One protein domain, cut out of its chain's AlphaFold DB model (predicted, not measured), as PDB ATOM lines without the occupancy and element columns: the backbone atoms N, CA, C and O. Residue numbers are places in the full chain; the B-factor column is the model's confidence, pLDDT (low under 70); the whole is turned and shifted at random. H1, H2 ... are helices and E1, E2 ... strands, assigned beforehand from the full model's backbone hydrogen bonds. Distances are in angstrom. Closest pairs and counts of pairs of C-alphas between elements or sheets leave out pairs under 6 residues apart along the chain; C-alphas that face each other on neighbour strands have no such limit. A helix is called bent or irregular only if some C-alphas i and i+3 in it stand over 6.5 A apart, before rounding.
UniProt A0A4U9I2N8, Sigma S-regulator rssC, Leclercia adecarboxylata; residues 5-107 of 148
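AT A GLANCE: This is residues 5 to 107 of the 148 residues of the protein "Sigma S-regulator rssC" of Leclercia adecarboxylata (UniProt A0A4U9I2N8). A strongly twisted sheet of seven strands folds into two parts where E1 bends: E2, E3 and E7 lie beside E1 on one side, the short E4, E5 and E6 beyond its first residues on the other, and E6 runs on into E7 from one edge of the sheet to the other. The long helix H1 only grazes the sheet, and the short H2 lies between H1 and E1 along the chain. The printed part has 103 residues with two named helices followed by seven named strands, a mixed class; the sheet's order is E6 E5 E4 E1 E2 E3 E7, antiparallel from E5 to E7, while E6 meets E5 only at a point. The whole is compact, with a radius of gyration of the C-alphas of 14.1 A, and only just elongated, with spans of 45 by 30 by 19 A.

IN THESE COORDINATES: H1, residues 5 to 25, begins at C-alpha 5 (406.406, 639.979, 436.067) and is 30.5 A long. H2 is residues 30 to 35; it is irregular, but only just: C-alphas 31 and 34 are 6.51 A apart. E1, residues 37 to 47, is 26.3 A long and bends by 72 degrees at residue 42. E2 is residues 52 to 59, 22.5 A, and E3 residues 64 to 70, 19.8 A. E4 is residues 80 to 84, E5 residues 87 to 90 and E6 residues 93 to 95. E7, residues 98 to 104, is 18.4 A long and ends at C-alpha 104 (406.259, 619.690, 436.646).

HOW THE PARTS SIT: H1 grazes the sheet with residues 8 to 16; its closest C-alphas to E1 are those of Val 12 and Val 40, 7.4 A. H1 and H2 only just touch, only at the corner by their link, with Cys 24 and Leu 30 the closest C-alphas at 7.6 A. In H1 every O i to N i+4 pair is within hydrogen-bond range; in H2 0 of 2 are, against 2 of 3 O i to N i+3 pairs. E1, E2 and E3 form a meander, each strand the antiparallel neighbour of the one before, with N 42 and O 56 at 2.9 A and N 55 and O 67 at 3.0 A. With E4 they make a Greek key, E4 being the antiparallel neighbour of E1, with N 39 and O 81 at 2.9 A. E4 and E5 are a hairpin, with N 82 and O 89 at 2.9 A. E6 runs on into E7 at 96 degrees, and E7 is antiparallel to E3, with N 68 and O 101 at 2.8 A.

THE WHOLE: The C-alphas farthest apart are those of Gly 27 and Arg 49, 45.6 A. The printed part has no cut, and no link is long. The mean pLDDT of the printed part is 81.1; residues 5 to 34 are under 70.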
ATOM      1  N   GLY A   5     407.405 640.690 435.256       34.16
ATOM      2  CA  GLY A   5     406.406 639.979 436.067       34.16
ATOM      3  C   GLY A   5     405.105 640.757 436.304       34.16
ATOM      4  O   GLY A   5     404.023 640.187 436.246       34.16
ATOM      5  N   ILE A   6     405.168 642.071 436.544       39.91
ATOM      6  CA  ILE A   6     403.982 642.847 436.960       39.91
ATOM      7  C   ILE A   6     402.976 643.013 435.808       39.91
ATOM      8  O   ILE A   6     401.765 642.955 436.035       39.91
ATOM      9  N   TYR A   7     403.465 643.193 434.577       35.75
ATOM     10  CA  TYR A   7     402.610 643.325 433.395       35.75
ATOM     11  C   TYR A   7     401.918 642.004 433.051       35.75
ATOM     12  O   TYR A   7     400.705 641.995 432.824       35.75
ATOM     13  N   GLU A   8     402.650 640.890 433.118       42.59
ATOM     14  CA  GLU A   8     402.112 639.566 432.808       42.59
ATOM     15  C   GLU A   8     401.015 639.170 433.808       42.59
ATOM     16  O   GLU A   8     399.901 638.833 433.406       42.59
ATOM     17  N   PHE A   9     401.254 639.345 435.118       44.00
ATOM     18  CA  PHE A   9     400.262 639.052 436.164       44.00
ATOM     19  C   PHE A   9     398.982 639.896 436.045       44.00
ATOM     20  O   PHE A   9     397.881 639.382 436.279       44.00
ATOM     21  N   ARG A  10     399.086 641.183 435.675       50.69
ATOM     22  CA  ARG A  10     397.904 642.038 435.448       50.69
ATOM     23  C   ARG A  10     397.067 641.537 434.276       50.69
ATOM     24  O   ARG A  10     395.844 641.492 434.401       50.69
ATOM     25  N   LYS A  11     397.712 641.105 433.190       50.09
ATOM     26  CA  LYS A  11     397.048 640.552 432.005       50.09
ATOM     27  C   LYS A  11     396.212 639.324 432.384       50.09
ATOM     28  O   LYS A  11     395.013 639.317 432.127       50.09
ATOM     29  N   VAL A  12     396.774 638.360 433.122       53.81
ATOM     30  CA  VAL A  12     396.024 637.161 433.571       53.81
ATOM     31  C   VAL A  12     394.804 637.513 434.413       53.81
ATOM     32  O   VAL A  12     393.740 636.918 434.255       53.81
ATOM     33  N   ARG A  13     394.948 638.484 435.321       55.41
ATOM     34  CA  ARG A  13     393.868 638.890 436.223       55.41
ATOM     35  C   ARG A  13     392.724 639.571 435.468       55.41
ATOM     36  O   ARG A  13     391.566 639.275 435.751       55.41
ATOM     37  N   LEU A  14     393.050 640.416 434.487       58.19
ATOM     38  CA  LEU A  14     392.083 641.032 433.572       58.19
ATOM     39  C   LEU A  14     391.374 639.988 432.704       58.19
ATOM     40  O   LEU A  14     390.150 640.013 432.614       58.19
ATOM     41  N   PHE A  15     392.108 639.032 432.130       58.34
ATOM     42  CA  PHE A  15     391.516 637.964 431.319       58.34
ATOM     43  C   PHE A  15     390.606 637.046 432.133       58.34
ATOM     44  O   PHE A  15     389.527 636.691 431.666       58.34
ATOM     45  N   LYS A  16     390.991 636.714 433.371       62.88
ATOM     46  CA  LYS A  16     390.130 635.963 434.289       62.88
ATOM     47  C   LYS A  16     388.830 636.718 434.572       62.88
ATOM     48  O   LYS A  16     387.769 636.117 434.490       62.88
ATOM     49  N   HIS A  17     388.907 638.022 434.850       62.44
ATOM     50  CA  HIS A  17     387.716 638.848 435.060       62.44
ATOM     51  C   HIS A  17     386.825 638.921 433.819       62.44
ATOM     52  O   HIS A  17     385.618 638.742 433.929       62.44
ATOM     53  N   LEU A  18     387.408 639.151 432.642       59.59
ATOM     54  CA  LEU A  18     386.654 639.237 431.397       59.59
ATOM     55  C   LEU A  18     385.978 637.899 431.057       59.59
ATOM     56  O   LEU A  18     384.823 637.880 430.649       59.59
ATOM     57  N   TYR A  19     386.659 636.775 431.283       62.44
ATOM     58  CA  TYR A  19     386.075 635.452 431.079       62.44
ATOM     59  C   TYR A  19     385.001 635.113 432.114       62.44
ATOM     60  O   TYR A  19     383.985 634.534 431.751       62.44
ATOM     61  N   ASP A  20     385.177 635.502 433.378       65.38
ATOM     62  CA  ASP A  20     384.136 635.353 434.401       65.38
ATOM     63  C   ASP A  20     382.856 636.097 433.992       65.38
ATOM     64  O   ASP A  20     381.758 635.560 434.127       65.38
ATOM     65  N   VAL A  21     382.999 637.296 433.416       65.19
ATOM     66  CA  VAL A  21     381.878 638.048 432.835       65.19
ATOM     67  C   VAL A  21     381.268 637.289 431.652       65.19
ATOM     68  O   VAL A  21     380.055 637.114 431.618       65.19
ATOM     69  N   ILE A  22     382.080 636.773 430.723       62.00
ATOM     70  CA  ILE A  22     381.600 636.007 429.558       62.00
ATOM     71  C   ILE A  22     380.871 634.722 429.979       62.00
ATOM     72  O   ILE A  22     379.809 634.429 429.435       62.00
ATOM     73  N   LEU A  23     381.392 633.951 430.937       61.72
ATOM     74  CA  LEU A  23     380.730 632.750 431.456       61.72
ATOM     75  C   LEU A  23     379.357 633.086 432.035       61.72
ATOM     76  O   LEU A  23     378.375 632.435 431.683       61.72
ATOM     77  N   CYS A  24     379.290 634.131 432.864       61.22
ATOM     78  CA  CYS A  24     378.034 634.611 433.424       61.22
ATOM     79  C   CYS A  24     377.061 635.069 432.325       61.22
ATOM     80  O   CYS A  24     375.881 634.736 432.388       61.22
ATOM     81  N   MET A  25     377.545 635.765 431.287       67.31
ATOM     82  CA  MET A  25     376.726 636.176 430.136       67.31
ATOM     83  C   MET A  25     376.201 634.987 429.316       67.31
ATOM     84  O   MET A  25     375.139 635.094 428.715       67.31
ATOM     85  N   ASN A  26     376.909 633.854 429.309       67.50
ATOM     86  CA  ASN A  26     376.489 632.620 428.637       67.50
ATOM     87  C   ASN A  26     375.731 631.649 429.567       67.50
ATOM     88  O   ASN A  26     375.525 630.492 429.205       67.50
ATOM     89  N   GLY A  27     375.334 632.082 430.772       65.25
ATOM     90  CA  GLY A  27     374.572 631.264 431.723       65.25
ATOM     91  C   GLY A  27     375.366 630.125 432.378       65.25
ATOM     92  O   GLY A  27     374.775 629.239 432.992       65.25
ATOM     93  N   ILE A  28     376.699 630.128 432.269       62.53
ATOM     94  CA  ILE A  28     377.564 629.107 432.871       62.53
ATOM     95  C   ILE A  28     377.826 629.475 434.337       62.53
ATOM     96  O   ILE A  28     378.313 630.561 434.650       62.53
ATOM     97  N   SER A  29     377.516 628.549 435.248       63.72
ATOM     98  CA  SER A  29     377.639 628.758 436.692       63.72
ATOM     99  C   SER A  29     379.093 628.918 437.142       63.72
ATOM    100  O   SER A  29     379.980 628.166 436.734       63.72
ATOM    101  N   LEU A  30     379.336 629.816 438.104       60.78
ATOM    102  CA  LEU A  30     380.631 629.947 438.785       60.78
ATOM    103  C   LEU A  30     381.058 628.659 439.512       60.78
ATOM    104  O   LEU A  30     382.246 628.488 439.768       60.78
ATOM    105  N   LYS A  31     380.130 627.737 439.816       59.12
ATOM    106  CA  LYS A  31     380.467 626.405 440.352       59.12
ATOM    107  C   LYS A  31     381.156 625.509 439.320       59.12
ATOM    108  O   LYS A  31     382.012 624.715 439.688       59.12
ATOM    109  N   ASP A  32     380.872 625.677 438.029       63.81
ATOM    110  CA  ASP A  32     381.575 624.950 436.964       63.81
ATOM    111  C   ASP A  32     382.989 625.496 436.710       63.81
ATOM    112  O   ASP A  32     383.780 624.868 436.007       63.81
ATOM    113  N   LYS A  33     383.356 626.629 437.330       60.50
ATOM    114  CA  LYS A  33     384.679 627.256 437.215       60.50
ATOM    115  C   LYS A  33     385.819 626.365 437.697       60.50
ATOM    116  O   LYS A  33     386.915 626.456 437.153       60.50
ATOM    117  N   GLU A  34     385.581 625.507 438.688       63.38
ATOM    118  CA  GLU A  34     386.610 624.593 439.208       63.38
ATOM    119  C   GLU A  34     387.071 623.559 438.175       63.38
ATOM    120  O   GLU A  34     388.171 623.024 438.294       63.38
ATOM    121  N   LYS A  35     386.277 623.329 437.121       72.56
ATOM    122  CA  LYS A  35     386.638 622.441 436.008       72.56
ATOM    123  C   LYS A  35     387.622 623.085 435.028       72.56
ATOM    124  O   LYS A  35     388.171 622.373 434.189       72.56
ATOM    125  N   TYR A  36     387.840 624.400 435.113       83.00
ATOM    126  CA  TYR A  36     388.706 625.137 434.197       83.00
ATOM    127  C   TYR A  36     389.981 625.610 434.888       83.00
ATOM    128  O   TYR A  36     389.949 626.221 435.956       83.00
ATOM    129  N   MET A  37     391.114 625.390 434.228       86.56
ATOM    130  CA  MET A  37     392.411 625.902 434.668       86.56
ATOM    131  C   MET A  37     392.986 626.845 433.622       86.56
ATOM    132  O   MET A  37     392.926 626.573 432.423       86.56
ATOM    133  N   TYR A  38     393.542 627.954 434.106       88.88
ATOM    134  CA  TYR A  38     394.121 629.014 433.287       88.88
ATOM    135  C   TYR A  38     395.621 629.004 433.440       88.88
ATOM    136  O   TYR A  38     396.138 628.954 434.564       88.88
ATOM    137  N   TRP A  39     396.290 629.133 432.306       92.69
ATOM    138  CA  TRP A  39     397.729 629.097 432.228       92.69
ATOM    139  C   TRP A  39     398.221 630.191 431.291       92.69
ATOM    140  O   TRP A  39     397.633 630.420 430.238       92.69
ATOM    141  N   VAL A  40     399.311 630.846 431.661       94.19
ATOM    142  CA  VAL A  40     400.077 631.703 430.755       94.19
ATOM    143  C   VAL A  40     401.258 630.918 430.245       94.19
ATOM    144  O   VAL A  40     401.922 630.252 431.034       94.19
ATOM    145  N   VAL A  41     401.541 631.018 428.952       95.06
ATOM    146  CA  VAL A  41     402.808 630.525 428.410       95.06
ATOM    147  C   VAL A  41     403.909 631.522 428.717       95.06
ATOM    148  O   VAL A  41     403.912 632.616 428.161       95.06
ATOM    149  N   GLU A  42     404.854 631.145 429.571       93.94
ATOM    150  CA  GLU A  42     406.029 631.975 429.846       93.94
ATOM    151  C   GLU A  42     407.091 631.770 428.762       93.94
ATOM    152  O   GLU A  42     407.636 632.734 428.231       93.94
ATOM    153  N   GLU A  43     407.343 630.517 428.374       94.00
ATOM    154  CA  GLU A  43     408.375 630.179 427.392       94.00
ATOM    155  C   GLU A  43     407.929 629.053 426.455       94.00
ATOM    156  O   GLU A  43     407.106 628.202 426.801       94.00
ATOM    157  N   ARG A  44     408.517 629.031 425.257       94.56
ATOM    158  CA  ARG A  44     408.367 627.958 424.274       94.56
ATOM    159  C   ARG A  44     409.738 627.543 423.773       94.56
ATOM    160  O   ARG A  44     410.536 628.394 423.390       94.56
ATOM    161  N   MET A  45     409.914 626.239 423.606       94.25
ATOM    162  CA  MET A  45     410.962 625.691 422.757       94.25
ATOM    163  C   MET A  45     410.422 624.618 421.810       94.25
ATOM    164  O   MET A  45     409.388 623.995 422.060       94.25
ATOM    165  N   VAL A  46     411.148 624.363 420.730       94.38
ATOM    166  CA  VAL A  46     410.817 623.319 419.756       94.38
ATOM    167  C   VAL A  46     411.989 622.364 419.567       94.38
ATOM    168  O   VAL A  46     413.156 622.746 419.687       94.38
ATOM    169  N   CYS A  47     411.681 621.106 419.259       93.88
ATOM    170  CA  CYS A  47     412.660 620.111 418.839       93.88
ATOM    171  C   CYS A  47     412.483 619.847 417.333       93.88
ATOM    172  O   CYS A  47     411.480 619.242 416.937       93.88
ATOM    173  N   PRO A  48     413.425 620.293 416.481       92.31
ATOM    174  CA  PRO A  48     413.272 620.246 415.028       92.31
ATOM    175  C   PRO A  48     413.365 618.822 414.470       92.31
ATOM    176  O   PRO A  48     412.759 618.554 413.441       92.31
ATOM    177  N   ARG A  49     414.052 617.901 415.163       91.06
ATOM    178  CA  ARG A  49     414.195 616.497 414.734       91.06
ATOM    179  C   ARG A  49     412.936 615.663 414.965       91.06
ATOM    180  O   ARG A  49     412.592 614.819 414.151       91.06
ATOM    181  N   THR A  50     412.245 615.878 416.085       91.94
ATOM    182  CA  THR A  50     411.034 615.112 416.441       91.94
ATOM    183  C   THR A  50     409.743 615.800 415.993       91.94
ATOM    184  O   THR A  50     408.675 615.175 415.960       91.94
ATOM    185  N   GLY A  51     409.824 617.095 415.663       93.06
ATOM    186  CA  GLY A  51     408.672 617.916 415.303       93.06
ATOM    187  C   GLY A  51     407.745 618.154 416.489       93.06
ATOM    188  O   GLY A  51     406.528 618.178 416.325       93.06
ATOM    189  N   THR A  52     408.301 618.246 417.699       94.75
ATOM    190  CA  THR A  52     407.526 618.446 418.928       94.75
ATOM    191  C   THR A  52     407.837 619.784 419.570       94.75
ATOM    192  O   THR A  52     408.958 620.283 419.478       94.75
ATOM    193  N   THR A  53     406.856 620.328 420.277       95.56
ATOM    194  CA  THR A  53     406.945 621.611 420.970       95.56
ATOM    195  C   THR A  53     406.803 621.396 422.468       95.56
ATOM    196  O   THR A  53     406.000 620.573 422.913       95.56
ATOM    197  N   PHE A  54     407.580 622.147 423.241       96.00
ATOM    198  CA  PHE A  54     407.455 622.237 424.687       96.00
ATOM    199  C   PHE A  54     407.082 623.667 425.052       96.00
ATOM    200  O   PHE A  54     407.681 624.621 424.550       96.00
ATOM    201  N   ILE A  55     406.103 623.813 425.934       96.19
ATOM    202  CA  ILE A  55     405.735 625.105 426.511       96.19
ATOM    203  C   ILE A  55     405.850 625.038 428.024       96.19
ATOM    204  O   ILE A  55     405.379 624.083 428.641       96.19
ATOM    205  N   HIS A  56     406.469 626.055 428.608       95.25
ATOM    206  CA  HIS A  56     406.456 626.300 430.039       95.25
ATOM    207  C   HIS A  56     405.243 627.173 430.358       95.25
ATOM    208  O   HIS A  56     405.097 628.270 429.813       95.25
ATOM    209  N   VAL A  57     404.358 626.666 431.214       95.00
ATOM    210  CA  VAL A  57     403.097 627.316 431.554       95.00
ATOM    211  C   VAL A  57     402.956 627.566 433.049       95.00
ATOM    212  O   VAL A  57     403.291 626.708 433.865       95.00
ATOM    213  N   LEU A  58     402.399 628.725 433.399       93.81
ATOM    214  CA  LEU A  58     402.207 629.200 434.766       93.81
ATOM    215  C   LEU A  58     400.724 629.433 435.059       93.81
ATOM    216  O   LEU A  58     400.037 630.147 434.328       93.81
ATOM    217  N   THR A  59     400.229 628.886 436.167       87.38
ATOM    218  CA  THR A  59     398.878 629.194 436.663       87.38
ATOM    219  C   THR A  59     398.842 630.443 437.534       87.38
ATOM    220  O   THR A  59     399.825 630.828 438.167       87.38
ATOM    221  N   VAL A  60     397.633 630.973 437.732       77.69
ATOM    222  CA  VAL A  60     397.341 631.988 438.764       77.69
ATOM    223  C   VAL A  60     397.665 631.546 440.197       77.69
ATOM    224  O   VAL A  60     397.793 632.396 441.071       77.69
ATOM    225  N   LYS A  61     397.777 630.236 440.455       81.12
ATOM    226  CA  LYS A  61     398.139 629.665 441.764       81.12
ATOM    227  C   LYS A  61     399.639 629.350 441.865       81.12
ATOM    228  O   LYS A  61     400.044 628.601 442.744       81.12
ATOM    229  N   ASN A  62     400.456 629.894 440.960       84.44
ATOM    230  CA  ASN A  62     401.906 629.697 440.900       84.44
ATOM    231  C   ASN A  62     402.364 628.241 440.661       84.44
ATOM    232  O   ASN A  62     403.518 627.896 440.900       84.44
ATOM    233  N   LEU A  63     401.474 627.378 440.162       89.56
ATOM    234  CA  LEU A  63     401.850 626.063 439.635       89.56
ATOM    235  C   LEU A  63     402.481 626.231 438.254       89.56
ATOM    236  O   LEU A  63     401.885 626.890 437.399       89.56
ATOM    237  N   ARG A  64     403.643 625.606 438.047       93.81
ATOM    238  CA  ARG A  64     404.374 625.612 436.777       93.81
ATOM    239  C   ARG A  64     404.460 624.214 436.192       93.81
ATOM    240  O   ARG A  64     404.870 623.278 436.882       93.81
ATOM    241  N   LEU A  65     404.115 624.083 434.921       94.69
ATOM    242  CA  LEU A  65     404.196 622.830 434.177       94.69
ATOM    243  C   LEU A  65     404.948 623.038 432.871       94.69
ATOM    244  O   LEU A  65     404.987 624.134 432.320       94.69
ATOM    245  N   ILE A  66     405.489 621.948 432.349       95.44
ATOM    246  CA  ILE A  66     405.922 621.847 430.966       95.44
ATOM    247  C   ILE A  66     404.928 620.938 430.248       95.44
ATOM    248  O   ILE A  66     404.663 619.817 430.690       95.44
ATOM    249  N   ILE A  67     404.370 621.425 429.143       95.56
ATOM    250  CA  ILE A  67     403.494 620.649 428.266       95.56
ATOM    251  C   ILE A  67     404.280 620.306 427.007       95.56
ATOM    252  O   ILE A  67     404.718 621.194 426.277       95.56
ATOM    253  N   TRP A  68     404.431 619.012 426.754       95.62
ATOM    254  CA  TRP A  68     405.032 618.458 425.552       95.62
ATOM    255  C   TRP A  68     403.933 618.026 424.591       95.62
ATOM    256  O   TRP A  68     403.112 617.163 424.916       95.62
ATOM    257  N   TYR A  69     403.907 618.619 423.403       95.56
ATOM    258  CA  TYR A  69     402.870 618.342 422.419       95.56
ATOM    259  C   TYR A  69     403.403 618.307 420.989       95.56
ATOM    260  O   TYR A  69     404.491 618.800 420.675       95.56
ATOM    261  N   LYS A  70     402.602 617.715 420.107       93.94
ATOM    262  CA  LYS A  70     402.787 617.729 418.659       93.94
ATOM    263  C   LYS A  70     401.562 618.357 418.000       93.94
ATOM    264  O   LYS A  70     400.438 618.195 418.474       93.94
ATOM    265  N   GLY A  71     401.781 619.104 416.929       88.25
ATOM    266  CA  GLY A  71     400.714 619.789 416.213       88.25
ATOM    267  C   GLY A  71     401.251 620.806 415.217       88.25
ATOM    268  O   GLY A  71     402.445 621.093 415.180       88.25
ATOM    269  N   ASP A  72     400.332 621.334 414.428       84.06
ATOM    270  CA  ASP A  72     400.513 622.400 413.442       84.06
ATOM    271  C   ASP A  72     400.380 623.806 414.054       84.06
ATOM    272  O   ASP A  72     400.842 624.787 413.475       84.06
ATOM    273  N   TYR A  73     399.782 623.913 415.244       91.00
ATOM    274  CA  TYR A  73     399.642 625.172 415.965       91.00
ATOM    275  C   TYR A  73     400.801 625.426 416.941       91.00
ATOM    276  O   TYR A  73     400.980 624.717 417.940       91.00
ATOM    277  N   PHE A  74     401.562 626.491 416.689       92.19
ATOM    278  CA  PHE A  74     402.654 626.934 417.554       92.19
ATOM    279  C   PHE A  74     402.147 627.956 418.566       92.19
ATOM    280  O   PHE A  74     401.896 629.111 418.235       92.19
ATOM    281  N   ILE A  75     402.007 627.531 419.819       94.25
ATOM    282  CA  ILE A  75     401.566 628.411 420.901       94.25
ATOM    283  C   ILE A  75     402.686 629.408 421.204       94.25
ATOM    284  O   ILE A  75     403.834 629.009 421.372       94.25
ATOM    285  N   SER A  76     402.386 630.701 421.258       91.88
ATOM    286  CA  SER A  76     403.404 631.731 421.494       91.88
ATOM    287  C   SER A  76     403.560 632.044 422.984       91.88
ATOM    288  O   SER A  76     402.574 631.976 423.723       91.88
ATOM    289  N   PRO A  77     404.759 632.438 423.445       93.19
ATOM    290  CA  PRO A  77     404.907 633.093 424.742       93.19
ATOM    291  C   PRO A  77     403.916 634.259 424.896       93.19
ATOM    292  O   PRO A  77     403.646 634.981 423.934       93.19
ATOM    293  N   GLY A  78     403.328 634.403 426.083       92.00
ATOM    294  CA  GLY A  78     402.276 635.377 426.391       92.00
ATOM    295  C   GLY A  78     400.855 634.971 425.972       92.00
ATOM    296  O   GLY A  78     399.915 635.725 426.246       92.00
ATOM    297  N   SER A  79     400.679 633.806 425.328       92.19
ATOM    298  CA  SER A  79     399.348 633.239 425.043       92.19
ATOM    299  C   SER A  79     398.697 632.721 426.325       92.19
ATOM    300  O   SER A  79     399.382 632.270 427.250       92.19
ATOM    301  N   VAL A  80     397.366 632.719 426.355       91.19
ATOM    302  CA  VAL A  80     396.583 632.173 427.468       91.19
ATOM    303  C   VAL A  80     395.985 630.830 427.070       91.19
ATOM    304  O   VAL A  80     395.238 630.731 426.096       91.19
ATOM    305  N   LEU A  81     396.282 629.797 427.857       91.62
ATOM    306  CA  LEU A  81     395.654 628.485 427.746       91.62
ATOM    307  C   LEU A  81     394.535 628.358 428.768       91.62
ATOM    308  O   LEU A  81     394.715 628.662 429.949       91.62
ATOM    309  N   VAL A  82     393.412 627.813 428.319       90.19
ATOM    310  CA  VAL A  82     392.323 627.361 429.181       90.19
ATOM    311  C   VAL A  82     392.122 625.875 428.942       90.19
ATOM    312  O   VAL A  82     391.853 625.450 427.819       90.19
ATOM    313  N   THR A  83     392.271 625.080 429.994       87.81
ATOM    314  CA  THR A  83     392.045 623.632 429.961       87.81
ATOM    315  C   THR A  83     390.773 623.299 430.725       87.81
ATOM    316  O   THR A  83     390.590 623.812 431.829       87.81
ATOM    317  N   GLY A  84     389.932 622.422 430.188       85.75
ATOM    318  CA  GLY A  84     388.736 621.922 430.866       85.75
ATOM    319  C   GLY A  84     388.090 620.751 430.122       85.75
ATOM    320  O   GLY A  84     388.724 620.163 429.247       85.75
ATOM    321  N   PRO A  85     386.821 620.414 430.422       82.56
ATOM    322  CA  PRO A  85     386.124 619.285 429.795       82.56
ATOM    323  C   PRO A  85     385.988 619.395 428.269       82.56
ATOM    324  O   PRO A  85     385.920 618.382 427.584       82.56
ATOM    325  N   PHE A  86     385.991 620.616 427.724       81.12
ATOM    326  CA  PHE A  86     385.974 620.865 426.277       81.12
ATOM    327  C   PHE A  86     387.333 620.630 425.590       81.12
ATOM    328  O   PHE A  86     387.450 620.798 424.377       81.12
ATOM    329  N   GLY A  87     388.382 620.303 426.352       86.69
ATOM    330  CA  GLY A  87     389.759 620.213 425.878       86.69
ATOM    331  C   GLY A  87     390.564 621.478 426.176       86.69
ATOM    332  O   GLY A  87     390.526 622.008 427.287       86.69
ATOM    333  N   ILE A  88     391.340 621.932 425.188       89.19
ATOM    334  CA  ILE A  88     392.279 623.051 425.331       89.19
ATOM    335  C   ILE A  88     391.872 624.184 424.392       89.19
ATOM    336  O   ILE A  88     391.788 624.007 423.175       89.19
ATOM    337  N   ALA A  89     391.664 625.367 424.961       90.69
ATOM    338  CA  ALA A  89     391.547 626.611 424.219       90.69
ATOM    339  C   ALA A  89     392.836 627.421 424.364       90.69
ATOM    340  O   ALA A  89     393.395 627.510 425.456       90.69
ATOM    341  N   VAL A  90     393.288 628.028 423.268       91.75
ATOM    342  CA  VAL A  90     394.411 628.972 423.253       91.75
ATOM    343  C   VAL A  90     393.897 630.294 422.707       91.75
ATOM    344  O   VAL A  90     393.326 630.320 421.613       91.75
ATOM    345  N   ASP A  91     394.049 631.362 423.487       89.25
ATOM    346  CA  ASP A  91     393.570 632.714 423.164       89.25
ATOM    347  C   ASP A  91     392.093 632.729 422.724       89.25
ATOM    348  O   ASP A  91     391.703 633.330 421.723       89.25
ATOM    349  N   GLY A  92     391.259 631.989 423.464       84.94
ATOM    350  CA  GLY A  92     389.813 631.908 423.242       84.94
ATOM    351  C   GLY A  92     389.371 630.981 422.104       84.94
ATOM    352  O   GLY A  92     388.172 630.832 421.887       84.94
ATOM    353  N   ARG A  93     390.293 630.326 421.387       88.44
ATOM    354  CA  ARG A  93     389.954 629.374 420.315       88.44
ATOM    355  C   ARG A  93     390.274 627.948 420.729       88.44
ATOM    356  O   ARG A  93     391.395 627.675 421.153       88.44
ATOM    357  N   LEU A  94     389.324 627.031 420.551       90.00
ATOM    358  CA  LEU A  94     389.571 625.600 420.734       90.00
ATOM    359  C   LEU A  94     390.652 625.127 419.765       90.00
ATOM    360  O   LEU A  94     390.590 625.396 418.563       90.00
ATOM    361  N   ARG A  95     391.653 624.425 420.296       89.62
ATOM    362  CA  ARG A  95     392.761 623.873 419.520       89.62
ATOM    363  C   ARG A  95     392.834 622.373 419.738       89.62
ATOM    364  O   ARG A  95     392.876 621.893 420.870       89.62
ATOM    365  N   LYS A  96     392.913 621.628 418.639       87.50
ATOM    366  CA  LYS A  96     393.220 620.203 418.681       87.50
ATOM    367  C   LYS A  96     394.732 620.044 418.809       87.50
ATOM    368  O   LYS A  96     395.451 620.091 417.820       87.50
ATOM    369  N   LEU A  97     395.210 619.904 420.039       88.56
ATOM    370  CA  LEU A  97     396.622 619.670 420.336       88.56
ATOM    371  C   LEU A  97     396.827 618.195 420.668       88.56
ATOM    372  O   LEU A  97     396.095 617.636 421.483       88.56
ATOM    373  N   HIS A  98     397.838 617.568 420.072       92.88
ATOM    374  CA  HIS A  98     398.228 616.221 420.457       92.88
ATOM    375  C   HIS A  98     399.221 616.301 421.620       92.88
ATOM    376  O   HIS A  98     400.431 616.416 421.418       92.88
ATOM    377  N   ILE A  99     398.697 616.311 422.848       93.75
ATOM    378  CA  ILE A  99     399.514 616.330 424.065       93.75
ATOM    379  C   ILE A  99     400.163 614.959 424.249       93.75
ATOM    380  O   ILE A  99     399.473 613.955 424.394       93.75
ATOM    381  N   LEU A 100     401.493 614.933 424.265       94.81
ATOM    382  CA  LEU A 100     402.281 613.726 424.499       94.81
ATOM    383  C   LEU A 100     402.470 613.492 425.998       94.81
ATOM    384  O   LEU A 100     402.339 612.370 426.485       94.81
ATOM    385  N   ARG A 101     402.797 614.559 426.740       94.75
ATOM    386  CA  ARG A 101     402.967 614.516 428.195       94.75
ATOM    387  C   ARG A 101     402.865 615.911 428.807       94.75
ATOM    388  O   ARG A 101     403.219 616.897 428.170       94.75
ATOM    389  N   ALA A 102     402.464 615.974 430.072       92.81
ATOM    390  CA  ALA A 102     402.658 617.138 430.928       92.81
ATOM    391  C   ALA A 102     403.434 616.719 432.179       92.81
ATOM    392  O   ALA A 102     403.232 615.617 432.693       92.81
ATOM    393  N   PHE A 103     404.336 617.569 432.654       91.81
ATOM    394  CA  PHE A 103     405.142 617.296 433.843       91.81
ATOM    395  C   PHE A 103     405.493 618.591 434.584       91.81
ATOM    396  O   PHE A 103     405.424 619.670 433.990       91.81
ATOM    397  N   PRO A 104     405.847 618.520 435.880       93.19
ATOM    398  CA  PRO A 104     406.259 619.690 436.646       93.19
ATOM    399  C   PRO A 104     407.451 620.405 436.010       93.19
ATOM    400  O   PRO A 104     408.387 619.770 435.524       93.19
ATOM    401  N   TYR A 105     407.426 621.735 436.035       93.56
ATOM    402  CA  TYR A 105     408.567 622.535 435.605       93.56
ATOM    403  C   TYR A 105     409.663 622.534 436.673       93.56
ATOM    404  O   TYR A 105     409.401 622.824 437.843       93.56
ATOM    405  N   THR A 106     410.907 622.318 436.249       92.44
ATOM    406  CA  THR A 106     412.094 622.691 437.022       92.44
ATOM    407  C   THR A 106     413.098 623.393 436.101       92.44
ATOM    408  O   THR A 106     413.239 622.985 434.943       92.44
ATOM    409  N   PRO A 107     413.815 624.431 436.579       93.31
ATOM    410  CA  PRO A 107     414.790 625.136 435.748       93.31
ATOM    411  C   PRO A 107     415.868 624.224 435.139       93.31
ATOM    412  O   PRO A 107     416.100 624.333 433.939       93.31
TER     413      PRO A 107